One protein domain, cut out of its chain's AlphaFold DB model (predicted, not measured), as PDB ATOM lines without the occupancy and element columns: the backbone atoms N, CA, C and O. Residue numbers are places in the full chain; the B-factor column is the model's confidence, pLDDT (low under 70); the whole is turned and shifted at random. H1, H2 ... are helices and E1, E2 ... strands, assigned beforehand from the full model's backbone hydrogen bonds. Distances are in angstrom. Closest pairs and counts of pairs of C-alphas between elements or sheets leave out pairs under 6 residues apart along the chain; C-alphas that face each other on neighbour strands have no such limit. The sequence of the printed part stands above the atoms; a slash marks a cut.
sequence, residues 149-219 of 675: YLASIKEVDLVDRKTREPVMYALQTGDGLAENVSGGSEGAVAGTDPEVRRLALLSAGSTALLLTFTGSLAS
ATOM      1  N   TYR A 149      87.574 143.604 141.110       86.00
ATOM      2  CA  TYR A 149      87.607 142.209 141.548       86.00
ATOM      3  C   TYR A 149      87.522 141.249 140.363       86.00
ATOM      4  O   TYR A 149      88.339 140.332 140.281       86.00
ATOM      5  N   LEU A 150      86.614 141.482 139.412       84.50
ATOM      6  CA  LEU A 150      86.494 140.639 138.216       84.50
ATOM      7  C   LEU A 150      87.749 140.705 137.335       84.50
ATOM      8  O   LEU A 150      88.231 139.676 136.877       84.50
ATOM      9  N   ALA A 151      88.344 141.887 137.161       81.56
ATOM     10  CA  ALA A 151      89.592 142.072 136.416       81.56
ATOM     11  C   ALA A 151      90.809 141.453 137.126       81.56
ATOM     12  O   ALA A 151      91.816 141.138 136.484       81.56
ATOM     13  N   SER A 152      90.719 141.278 138.447       81.19
ATOM     14  CA  SER A 152      91.740 140.594 139.239       81.19
ATOM     15  C   SER A 152      91.600 139.071 139.180       81.19
ATOM     16  O   SER A 152      92.551 138.370 139.518       81.19
ATOM     17  N   ILE A 153      90.465 138.535 138.723       82.62
ATOM     18  CA  ILE A 153      90.281 137.101 138.492       82.62
ATOM     19  C   ILE A 153      90.725 136.761 137.066       82.62
ATOM     20  O   ILE A 153      90.222 137.305 136.088       82.62
ATOM     21  N   LYS A 154      91.671 135.827 136.933       81.06
ATOM     22  CA  LYS A 154      92.159 135.347 135.635       81.06
ATOM     23  C   LYS A 154      92.168 133.834 135.578       81.06
ATOM     24  O   LYS A 154      92.756 133.179 136.440       81.06
ATOM     25  N   GLU A 155      91.578 133.294 134.524       84.38
ATOM     26  CA  GLU A 155      91.697 131.885 134.182       84.38
ATOM     27  C   GLU A 155      92.995 131.637 133.414       84.38
ATOM     28  O   GLU A 155      93.310 132.329 132.444       84.38
ATOM     29  N   VAL A 156      93.765 130.651 133.869       85.50
ATOM     30  CA  VAL A 156      95.042 130.265 133.271       85.50
ATOM     31  C   VAL A 156      94.993 128.787 132.910       85.50
ATOM     32  O   VAL A 156      94.931 127.918 133.781       85.50
ATOM     33  N   ASP A 157      95.049 128.505 131.610       86.75
ATOM     34  CA  ASP A 157      95.177 127.148 131.080       86.75
ATOM     35  C   ASP A 157      96.594 126.609 131.330       86.75
ATOM     36  O   ASP A 157      97.582 127.133 130.810       86.75
ATOM     37  N   LEU A 158      96.694 125.527 132.103       87.12
ATOM     38  CA  LEU A 158      97.944 124.853 132.472       87.12
ATOM     39  C   LEU A 158      98.010 123.439 131.888       87.12
ATOM     40  O   LEU A 158      98.435 122.497 132.555       87.12
ATOM     41  N   VAL A 159      97.574 123.279 130.641       86.50
ATOM     42  CA  VAL A 159      97.589 121.992 129.938       86.50
ATOM     43  C   VAL A 159      98.679 121.927 128.887       86.50
ATOM     44  O   VAL A 159      98.916 122.884 128.147       86.50
ATOM     45  N   ASP A 160      99.295 120.756 128.770       84.94
ATOM     46  CA  ASP A 160     100.154 120.442 127.645       84.94
ATOM     47  C   ASP A 160      99.271 120.372 126.397       84.94
ATOM     48  O   ASP A 160      98.269 119.649 126.343       84.94
ATOM     49  N   ARG A 161      99.620 121.150 125.375       82.12
ATOM     50  CA  ARG A 161      98.823 121.259 124.151       82.12
ATOM     51  C   ARG A 161      98.637 119.901 123.461       82.12
ATOM     52  O   ARG A 161      97.593 119.682 122.842       82.12
ATOM     53  N   LYS A 162      99.628 119.008 123.533       75.88
ATOM     54  CA  LYS A 162      99.619 117.711 122.842       75.88
ATOM     55  C   LYS A 162      98.983 116.625 123.696       75.88
ATOM     56  O   LYS A 162      98.126 115.908 123.184       75.88
ATOM     57  N   THR A 163      99.371 116.501 124.964       78.00
ATOM     58  CA  THR A 163      98.869 115.417 125.827       78.00
ATOM     59  C   THR A 163      97.552 115.759 126.520       78.00
ATOM     60  O   THR A 163      96.843 114.849 126.938       78.00
ATOM     61  N   ARG A 164      97.185 117.049 126.593       82.00
ATOM     62  CA  ARG A 164      96.058 117.581 127.387       82.00
ATOM     63  C   ARG A 164      96.186 117.317 128.891       82.00
ATOM     64  O   ARG A 164      95.214 117.496 129.622       82.00
ATOM     65  N   GLU A 165      97.366 116.920 129.356       80.06
ATOM     66  CA  GLU A 165      97.638 116.678 130.769       80.06
ATOM     67  C   GLU A 165      98.096 117.969 131.470       80.06
ATOM     68  O   GLU A 165      98.659 118.852 130.814       80.06
ATOM     69  N   PRO A 166      97.857 118.114 132.787       80.00
ATOM     70  CA  PRO A 166      98.345 119.255 133.555       80.00
ATOM     71  C   PRO A 166      99.874 119.372 133.543       80.00
ATOM     72  O   PRO A 166     100.582 118.384 133.733       80.00
ATOM     73  N   VAL A 167     100.374 120.596 133.405       78.81
ATOM     74  CA  VAL A 167     101.807 120.901 133.325       78.81
ATOM     75  C   VAL A 167     102.324 121.412 134.668       78.81
ATOM     76  O   VAL A 167     101.699 122.278 135.281       78.81
ATOM     77  N   MET A 168     103.493 120.939 135.115       77.19
ATOM     78  CA  MET A 168     104.195 121.504 136.283       77.19
ATOM     79  C   MET A 168     105.409 122.350 135.910       77.19
ATOM     80  O   MET A 168     105.642 123.393 136.518       77.19
ATOM     81  N   TYR A 169     106.197 121.936 134.920       80.38
ATOM     82  CA  TYR A 169     107.358 122.674 134.432       80.38
ATOM     83  C   TYR A 169     107.037 123.296 133.075       80.38
ATOM     84  O   TYR A 169     107.449 122.818 132.027       80.38
ATOM     85  N   ALA A 170     106.302 124.404 133.089       81.19
ATOM     86  CA  ALA A 170     105.789 125.006 131.863       81.19
ATOM     87  C   ALA A 170     106.878 125.518 130.895       81.19
ATOM     88  O   ALA A 170     107.684 126.406 131.225       81.19
ATOM     89  N   LEU A 171     106.836 125.019 129.655       83.56
ATOM     90  CA  LEU A 171     107.628 125.453 128.505       83.56
ATOM     91  C   LEU A 171     106.715 125.960 127.384       83.56
ATOM     92  O   LEU A 171     105.805 125.258 126.959       83.56
ATOM     93  N   GLN A 172     106.975 127.162 126.871       83.94
ATOM     94  CA  GLN A 172     106.284 127.666 125.689       83.94
ATOM     95  C   GLN A 172     106.960 127.138 124.417       83.94
ATOM     96  O   GLN A 172     108.153 127.355 124.190       83.94
ATOM     97  N   THR A 173     106.188 126.462 123.573       79.88
ATOM     98  CA  THR A 173     106.614 125.985 122.249       79.88
ATOM     99  C   THR A 173     105.808 126.682 121.152       79.88
ATOM    100  O   THR A 173     104.775 127.295 121.430       79.88
ATOM    101  N   GLY A 174     106.241 126.574 119.890       75.56
ATOM    102  CA  GLY A 174     105.461 127.076 118.744       75.56
ATOM    103  C   GLY A 174     104.062 126.450 118.627       75.56
ATOM    104  O   GLY A 174     103.155 127.072 118.080       75.56
ATOM    105  N   ASP A 175     103.875 125.261 119.206       72.12
ATOM    106  CA  ASP A 175     102.591 124.566 119.263       72.12
ATOM    107  C   ASP A 175     101.756 124.961 120.491       72.12
ATOM    108  O   ASP A 175     100.587 124.608 120.536       72.12
ATOM    109  N   GLY A 176     102.295 125.697 121.471       81.00
ATOM    110  CA  GLY A 176     101.619 126.072 122.721       81.00
ATOM    111  C   GLY A 176     102.374 125.642 123.984       81.00
ATOM    112  O   GLY A 176     103.561 125.316 123.926       81.00
ATOM    113  N   LEU A 177     101.688 125.670 125.131       85.31
ATOM    114  CA  LEU A 177     102.252 125.266 126.423       85.31
ATOM    115  C   LEU A 177     102.552 123.758 126.428       85.31
ATOM    116  O   LEU A 177     101.740 122.971 125.944       85.31
ATOM    117  N   ALA A 178     103.711 123.369 126.949       84.50
ATOM    118  CA  ALA A 178     104.161 121.985 127.034       84.50
ATOM    119  C   ALA A 178     104.919 121.713 128.343       84.50
ATOM    120  O   ALA A 178     105.439 122.639 128.975       84.50
ATOM    121  N   GLU A 179     105.007 120.443 128.739       83.94
ATOM    122  CA  GLU A 179     105.790 120.002 129.900       83.94
ATOM    123  C   GLU A 179     107.301 119.986 129.588       83.94
ATOM    124  O   GLU A 179     107.757 119.411 128.597       83.94
ATOM    125  N   ASN A 180     108.108 120.622 130.440       76.00
ATOM    126  CA  ASN A 180     109.562 120.667 130.291       76.00
ATOM    127  C   ASN A 180     110.203 119.459 130.970       76.00
ATOM    128  O   ASN A 180     110.544 119.495 132.153       76.00
ATOM    129  N   VAL A 181     110.394 118.392 130.204       64.31
ATOM    130  CA  VAL A 181     110.825 117.106 130.761       64.31
ATOM    131  C   VAL A 181     112.352 117.004 130.939       64.31
ATOM    132  O   VAL A 181     112.811 116.130 131.669       64.31
ATOM    133  N   SER A 182     113.182 117.877 130.337       56.31
ATOM    134  CA  SER A 182     114.639 117.614 130.310       56.31
ATOM    135  C   SER A 182     115.562 118.743 129.818       56.31
ATOM    136  O   SER A 182     116.558 118.464 129.161       56.31
ATOM    137  N   GLY A 183     115.305 120.027 130.096       51.44
ATOM    138  CA  GLY A 183     116.276 121.102 129.784       51.44
ATOM    139  C   GLY A 183     116.657 121.248 128.296       51.44
ATOM    140  O   GLY A 183     117.566 122.010 127.968       51.44
ATOM    141  N   GLY A 184     115.968 120.536 127.401       48.56
ATOM    142  CA  GLY A 184     116.134 120.600 125.960       48.56
ATOM    143  C   GLY A 184     115.412 121.824 125.414       48.56
ATOM    144  O   GLY A 184     114.195 121.941 125.515       48.56
ATOM    145  N   SER A 185     116.174 122.746 124.838       51.62
ATOM    146  CA  SER A 185     115.686 123.967 124.191       51.62
ATOM    147  C   SER A 185     115.281 123.761 122.726       51.62
ATOM    148  O   SER A 185     115.132 124.740 121.993       51.62
ATOM    149  N   GLU A 186     115.128 122.521 122.256       49.22
ATOM    150  CA  GLU A 186     114.745 122.259 120.867       49.22
ATOM    151  C   GLU A 186     113.259 122.573 120.655       49.22
ATOM    152  O   GLU A 186     112.373 121.826 121.058       49.22
ATOM    153  N   GLY A 187     112.991 123.728 120.034       53.69
ATOM    154  CA  GLY A 187     111.641 124.197 119.703       53.69
ATOM    155  C   GLY A 187     111.021 125.186 120.700       53.69
ATOM    156  O   GLY A 187     109.864 125.572 120.519       53.69
ATOM    157  N   ALA A 188     111.765 125.624 121.722       55.94
ATOM    158  CA  ALA A 188     111.326 126.690 122.624       55.94
ATOM    159  C   ALA A 188     111.260 128.029 121.870       55.94
ATOM    160  O   ALA A 188     112.259 128.484 121.308       55.94
ATOM    161  N   VAL A 189     110.090 128.674 121.857       57.41
ATOM    162  CA  VAL A 189     109.883 129.967 121.189       57.41
ATOM    163  C   VAL A 189     109.450 130.981 122.234       57.41
ATOM    164  O   VAL A 189     108.355 130.861 122.770       57.41
ATOM    165  N   ALA A 190     110.315 131.974 122.486       56.50
ATOM    166  CA  ALA A 190     110.214 132.944 123.581       56.50
ATOM    167  C   ALA A 190     110.124 132.277 124.974       56.50
ATOM    168  O   ALA A 190     109.585 131.189 125.156       56.50
ATOM    169  N   GLY A 191     110.731 132.879 125.998       66.12
ATOM    170  CA  GLY A 191     110.624 132.326 127.351       66.12
ATOM    171  C   GLY A 191     109.154 132.257 127.772       66.12
ATOM    172  O   GLY A 191     108.459 133.258 127.631       66.12
ATOM    173  N   THR A 192     108.689 131.102 128.272       69.06
ATOM    174  CA  THR A 192     107.357 130.986 128.896       69.06
ATOM    175  C   THR A 192     107.150 132.134 129.868       69.06
ATOM    176  O   THR A 192     108.080 132.436 130.627       69.06
ATOM    177  N   ASP A 193     105.949 132.712 129.864       78.50
ATOM    178  CA  ASP A 193     105.550 133.714 130.846       78.50
ATOM    179  C   ASP A 193     105.948 133.231 132.258       78.50
ATOM    180  O   ASP A 193     105.554 132.128 132.672       78.50
ATOM    181  N   PRO A 194     106.794 133.990 132.980       77.25
ATOM    182  CA  PRO A 194     107.214 133.618 134.320       77.25
ATOM    183  C   PRO A 194     106.048 133.398 135.281       77.25
ATOM    184  O   PRO A 194     106.161 132.556 136.177       77.25
ATOM    185  N   GLU A 195     104.936 134.112 135.091       74.81
ATOM    186  CA  GLU A 195     103.738 133.952 135.900       74.81
ATOM    187  C   GLU A 195     103.106 132.577 135.662       74.81
ATOM    188  O   GLU A 195     102.927 131.818 136.613       74.81
ATOM    189  N   VAL A 196     102.908 132.183 134.402       79.12
ATOM    190  CA  VAL A 196     102.393 130.853 134.025       79.12
ATOM    191  C   VAL A 196     103.297 129.734 134.546       79.12
ATOM    192  O   VAL A 196     102.815 128.738 135.085       79.12
ATOM    193  N   ARG A 197     104.624 129.902 134.467       76.25
ATOM    194  CA  ARG A 197     105.572 128.915 135.010       76.25
ATOM    195  C   ARG A 197     105.479 128.797 136.531       76.25
ATOM    196  O   ARG A 197     105.564 127.692 137.063       76.25
ATOM    197  N   ARG A 198     105.300 129.915 137.236       73.75
ATOM    198  CA  ARG A 198     105.089 129.931 138.689       73.75
ATOM    199  C   ARG A 198     103.773 129.250 139.061       73.75
ATOM    200  O   ARG A 198     103.759 128.457 139.995       73.75
ATOM    201  N   LEU A 199     102.700 129.521 138.326       76.06
ATOM    202  CA  LEU A 199     101.382 128.927 138.549       76.06
ATOM    203  C   LEU A 199     101.380 127.409 138.310       76.06
ATOM    204  O   LEU A 199     100.870 126.673 139.151       76.06
ATOM    205  N   ALA A 200     102.039 126.935 137.248       75.50
ATOM    206  CA  ALA A 200     102.270 125.509 136.983       75.50
ATOM    207  C   ALA A 200     103.041 124.808 138.119       75.50
ATOM    208  O   ALA A 200     102.696 123.707 138.552       75.50
ATOM    209  N   LEU A 201     104.065 125.471 138.662       70.44
ATOM    210  CA  LEU A 201     104.817 124.952 139.805       70.44
ATOM    211  C   LEU A 201     103.968 124.902 141.082       70.44
ATOM    212  O   LEU A 201     104.015 123.906 141.803       70.44
ATOM    213  N   LEU A 202     103.195 125.957 141.360       65.50
ATOM    214  CA  LEU A 202     102.327 126.051 142.540       65.50
ATOM    215  C   LEU A 202     101.166 125.054 142.493       65.50
ATOM    216  O   LEU A 202     100.765 124.541 143.536       65.50
ATOM    217  N   SER A 203     100.655 124.745 141.300       66.38
ATOM    218  CA  SER A 203      99.648 123.702 141.109       66.38
ATOM    219  C   SER A 203     100.230 122.289 141.200       66.38
ATOM    220  O   SER A 203      99.470 121.321 141.271       66.38
ATOM    221  N   ALA A 204     101.559 122.145 141.189       61.56
ATOM    222  CA  ALA A 204     102.282 120.874 141.166       61.56
ATOM    223  C   ALA A 204     101.851 119.910 140.036       61.56
ATOM    224  O   ALA A 204     102.056 118.697 140.146       61.56
ATOM    225  N   GLY A 205     101.246 120.431 138.958       66.81
ATOM    226  CA  GLY A 205     100.665 119.627 137.877       66.81
ATOM    227  C   GLY A 205      99.408 118.848 138.287       66.81
ATOM    228  O   GLY A 205      99.166 117.760 137.777       66.81
ATOM    229  N   SER A 206      98.624 119.354 139.242       63.03
ATOM    230  CA  SER A 206      97.376 118.711 139.696       63.03
ATOM    231  C   SER A 206      96.105 119.263 139.039       63.03
ATOM    232  O   SER A 206      95.044 118.654 139.158       63.03
ATOM    233  N   THR A 207      96.191 120.405 138.349       68.19
ATOM    234  CA  THR A 207      95.036 121.125 137.787       68.19
ATOM    235  C   THR A 207      95.310 121.588 136.358       68.19
ATOM    236  O   THR A 207      96.375 122.119 136.059       68.19
ATOM    237  N   ALA A 208      94.340 121.353 135.469       79.38
ATOM    238  CA  ALA A 208      94.403 121.703 134.047       79.38
ATOM    239  C   ALA A 208      94.025 123.168 133.772       79.38
ATOM    240  O   ALA A 208      94.583 123.798 132.880       79.38
ATOM    241  N   LEU A 209      93.095 123.706 134.557       80.50
ATOM    242  CA  LEU A 209      92.653 125.093 134.516       80.50
ATOM    243  C   LEU A 209      92.823 125.657 135.922       80.50
ATOM    244  O   LEU A 209      92.312 125.074 136.882       80.50
ATOM    245  N   LEU A 210      93.561 126.755 136.045       78.56
ATOM    246  CA  LEU A 210      93.803 127.410 137.320       78.56
ATOM    247  C   LEU A 210      93.176 128.797 137.309       78.56
ATOM    248  O   LEU A 210      93.535 129.651 136.503       78.56
ATOM    249  N   LEU A 211      92.261 129.022 138.242       76.62
ATOM    250  CA  LEU A 211      91.679 130.331 138.489       76.62
ATOM    251  C   LEU A 211      92.592 131.071 139.469       76.62
ATOM    252  O   LEU A 211      92.892 130.569 140.555       76.62
ATOM    253  N   THR A 212      93.091 132.231 139.065       75.38
ATOM    254  CA  THR A 212      94.062 133.014 139.833       75.38
ATOM    255  C   THR A 212      93.482 134.365 140.206       75.38
ATOM    256  O   THR A 212      92.711 134.941 139.445       75.38
ATOM    257  N   PHE A 213      93.861 134.859 141.383       74.38
ATOM    258  CA  PHE A 213      93.527 136.199 141.844       74.38
ATOM    259  C   PHE A 213      94.807 137.038 141.849       74.38
ATOM    260  O   PHE A 213      95.746 136.731 142.589       74.38
ATOM    261  N   THR A 214      94.895 138.046 140.984       66.44
ATOM    262  CA  THR A 214      96.088 138.883 140.828       66.44
ATOM    263  C   THR A 214      96.096 140.042 141.823       66.44
ATOM    264  O   THR A 214      95.061 140.605 142.159       66.44
ATOM    265  N   GLY A 215      97.289 140.461 142.263       59.91
ATOM    266  CA  GLY A 215      97.467 141.584 143.201       59.91
ATOM    267  C   GLY A 215      97.105 142.971 142.644       59.91
ATOM    268  O   GLY A 215      97.281 143.966 143.341       59.91
ATOM    269  N   SER A 216      96.592 143.049 141.410       63.38
ATOM    270  CA  SER A 216      96.117 144.286 140.774       63.38
ATOM    271  C   SER A 216      94.987 144.966 141.542       63.38
ATOM    272  O   SER A 216      94.806 146.173 141.393       63.38
ATOM    273  N   LEU A 217      94.255 144.222 142.381       72.50
ATOM    274  CA  LEU A 217      93.178 144.780 143.193       72.50
ATOM    275  C   LEU A 217      93.665 145.949 144.066       72.50
ATOM    276  O   LEU A 217      92.979 146.957 144.165       72.50
ATOM    277  N   ALA A 218      94.859 145.846 144.662       67.38
ATOM    278  CA  ALA A 218      95.388 146.893 145.539       67.38
ATOM    279  C   ALA A 218      95.778 148.170 144.773       67.38
ATOM    280  O   ALA A 218      95.705 149.267 145.318       67.38
ATOM    281  N   SER A 219      96.194 148.032 143.510       67.69
ATOM    282  CA  SER A 219      96.621 149.152 142.664       67.69
ATOM    283  C   SER A 219      95.470 149.872 141.959       67.69
ATOM    284  O   SER A 219      95.641 151.018 141.557       67.69
TER     285      SER A 219
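Overview. This is residues 149 to 219 of the 675 residues of the protein "U-box domain-containing protein" of Friedmanniomyces simplex (UniProt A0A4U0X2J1). A two-stranded antiparallel ribbon, E1 and E4, has the short helices H1 and H3 at its far end; at its other end lies a head of helix H2, the small hairpin E2 and E3, and long loops. H2 sits between the two ribbons. The 71 printed residues run H1 E1 E2 E3 H2 E4 H3, mixed helices and strands, with under half of the residues in named elements. The whole is compact by its radius of gyration of 12.8 A, yet elongated, spanning 40 by 23 by 18 A.

Along the chain. E1, residues 153 to 157, and E4, residues 209 to 213, each measure 13.3 A. H1 is residues 149 to 152, 5.0 A, beginning at C-alpha 149 (87.607, 142.209, 141.548). H3 is residues 216 to 219, 5.2 A, ending at C-alpha 219 (96.621, 149.152, 142.664). H2 spans residues 194 to 202, 12.2 A. E2 is residues 170 to 173, 9.7 A, and E3 residues 176 to 179, 10.3 A.

Arrangement. E1 and E4 are antiparallel at 154 degrees, with N 156 and O 210 2.8 A apart. H1 and H3 only just touch, with 3 pairs of C-alphas within 8 A, the closest Ser 152 and Ser 216 at 5.9 A. The closest C-alphas of E1 and H2, Val 156 and Val 196, are 7.4 A apart; those of E2 and H2, Ala 170 and Arg 197, 5.0 A. The hairpin E2 and E3 is antiparallel at 136 degrees, with N 171 and O 178 2.8 A apart. E1 and E3 are apart. In H2 every O i to N i+4 pair is within hydrogen-bond range; H1 and H3 are too short for one.

Size, cuts and confidence. The farthest C-alphas, Glu 186 and Ala 218, are 39.9 A apart. The printed part has no cut. The links E1 to E2 and E3 to H2 are long, 12 and 14 residues. Mean pLDDT of the printed part is 73.6; residues 181 to 192, 202 to 207, 214 to 216 and 218 to 219 are under 70.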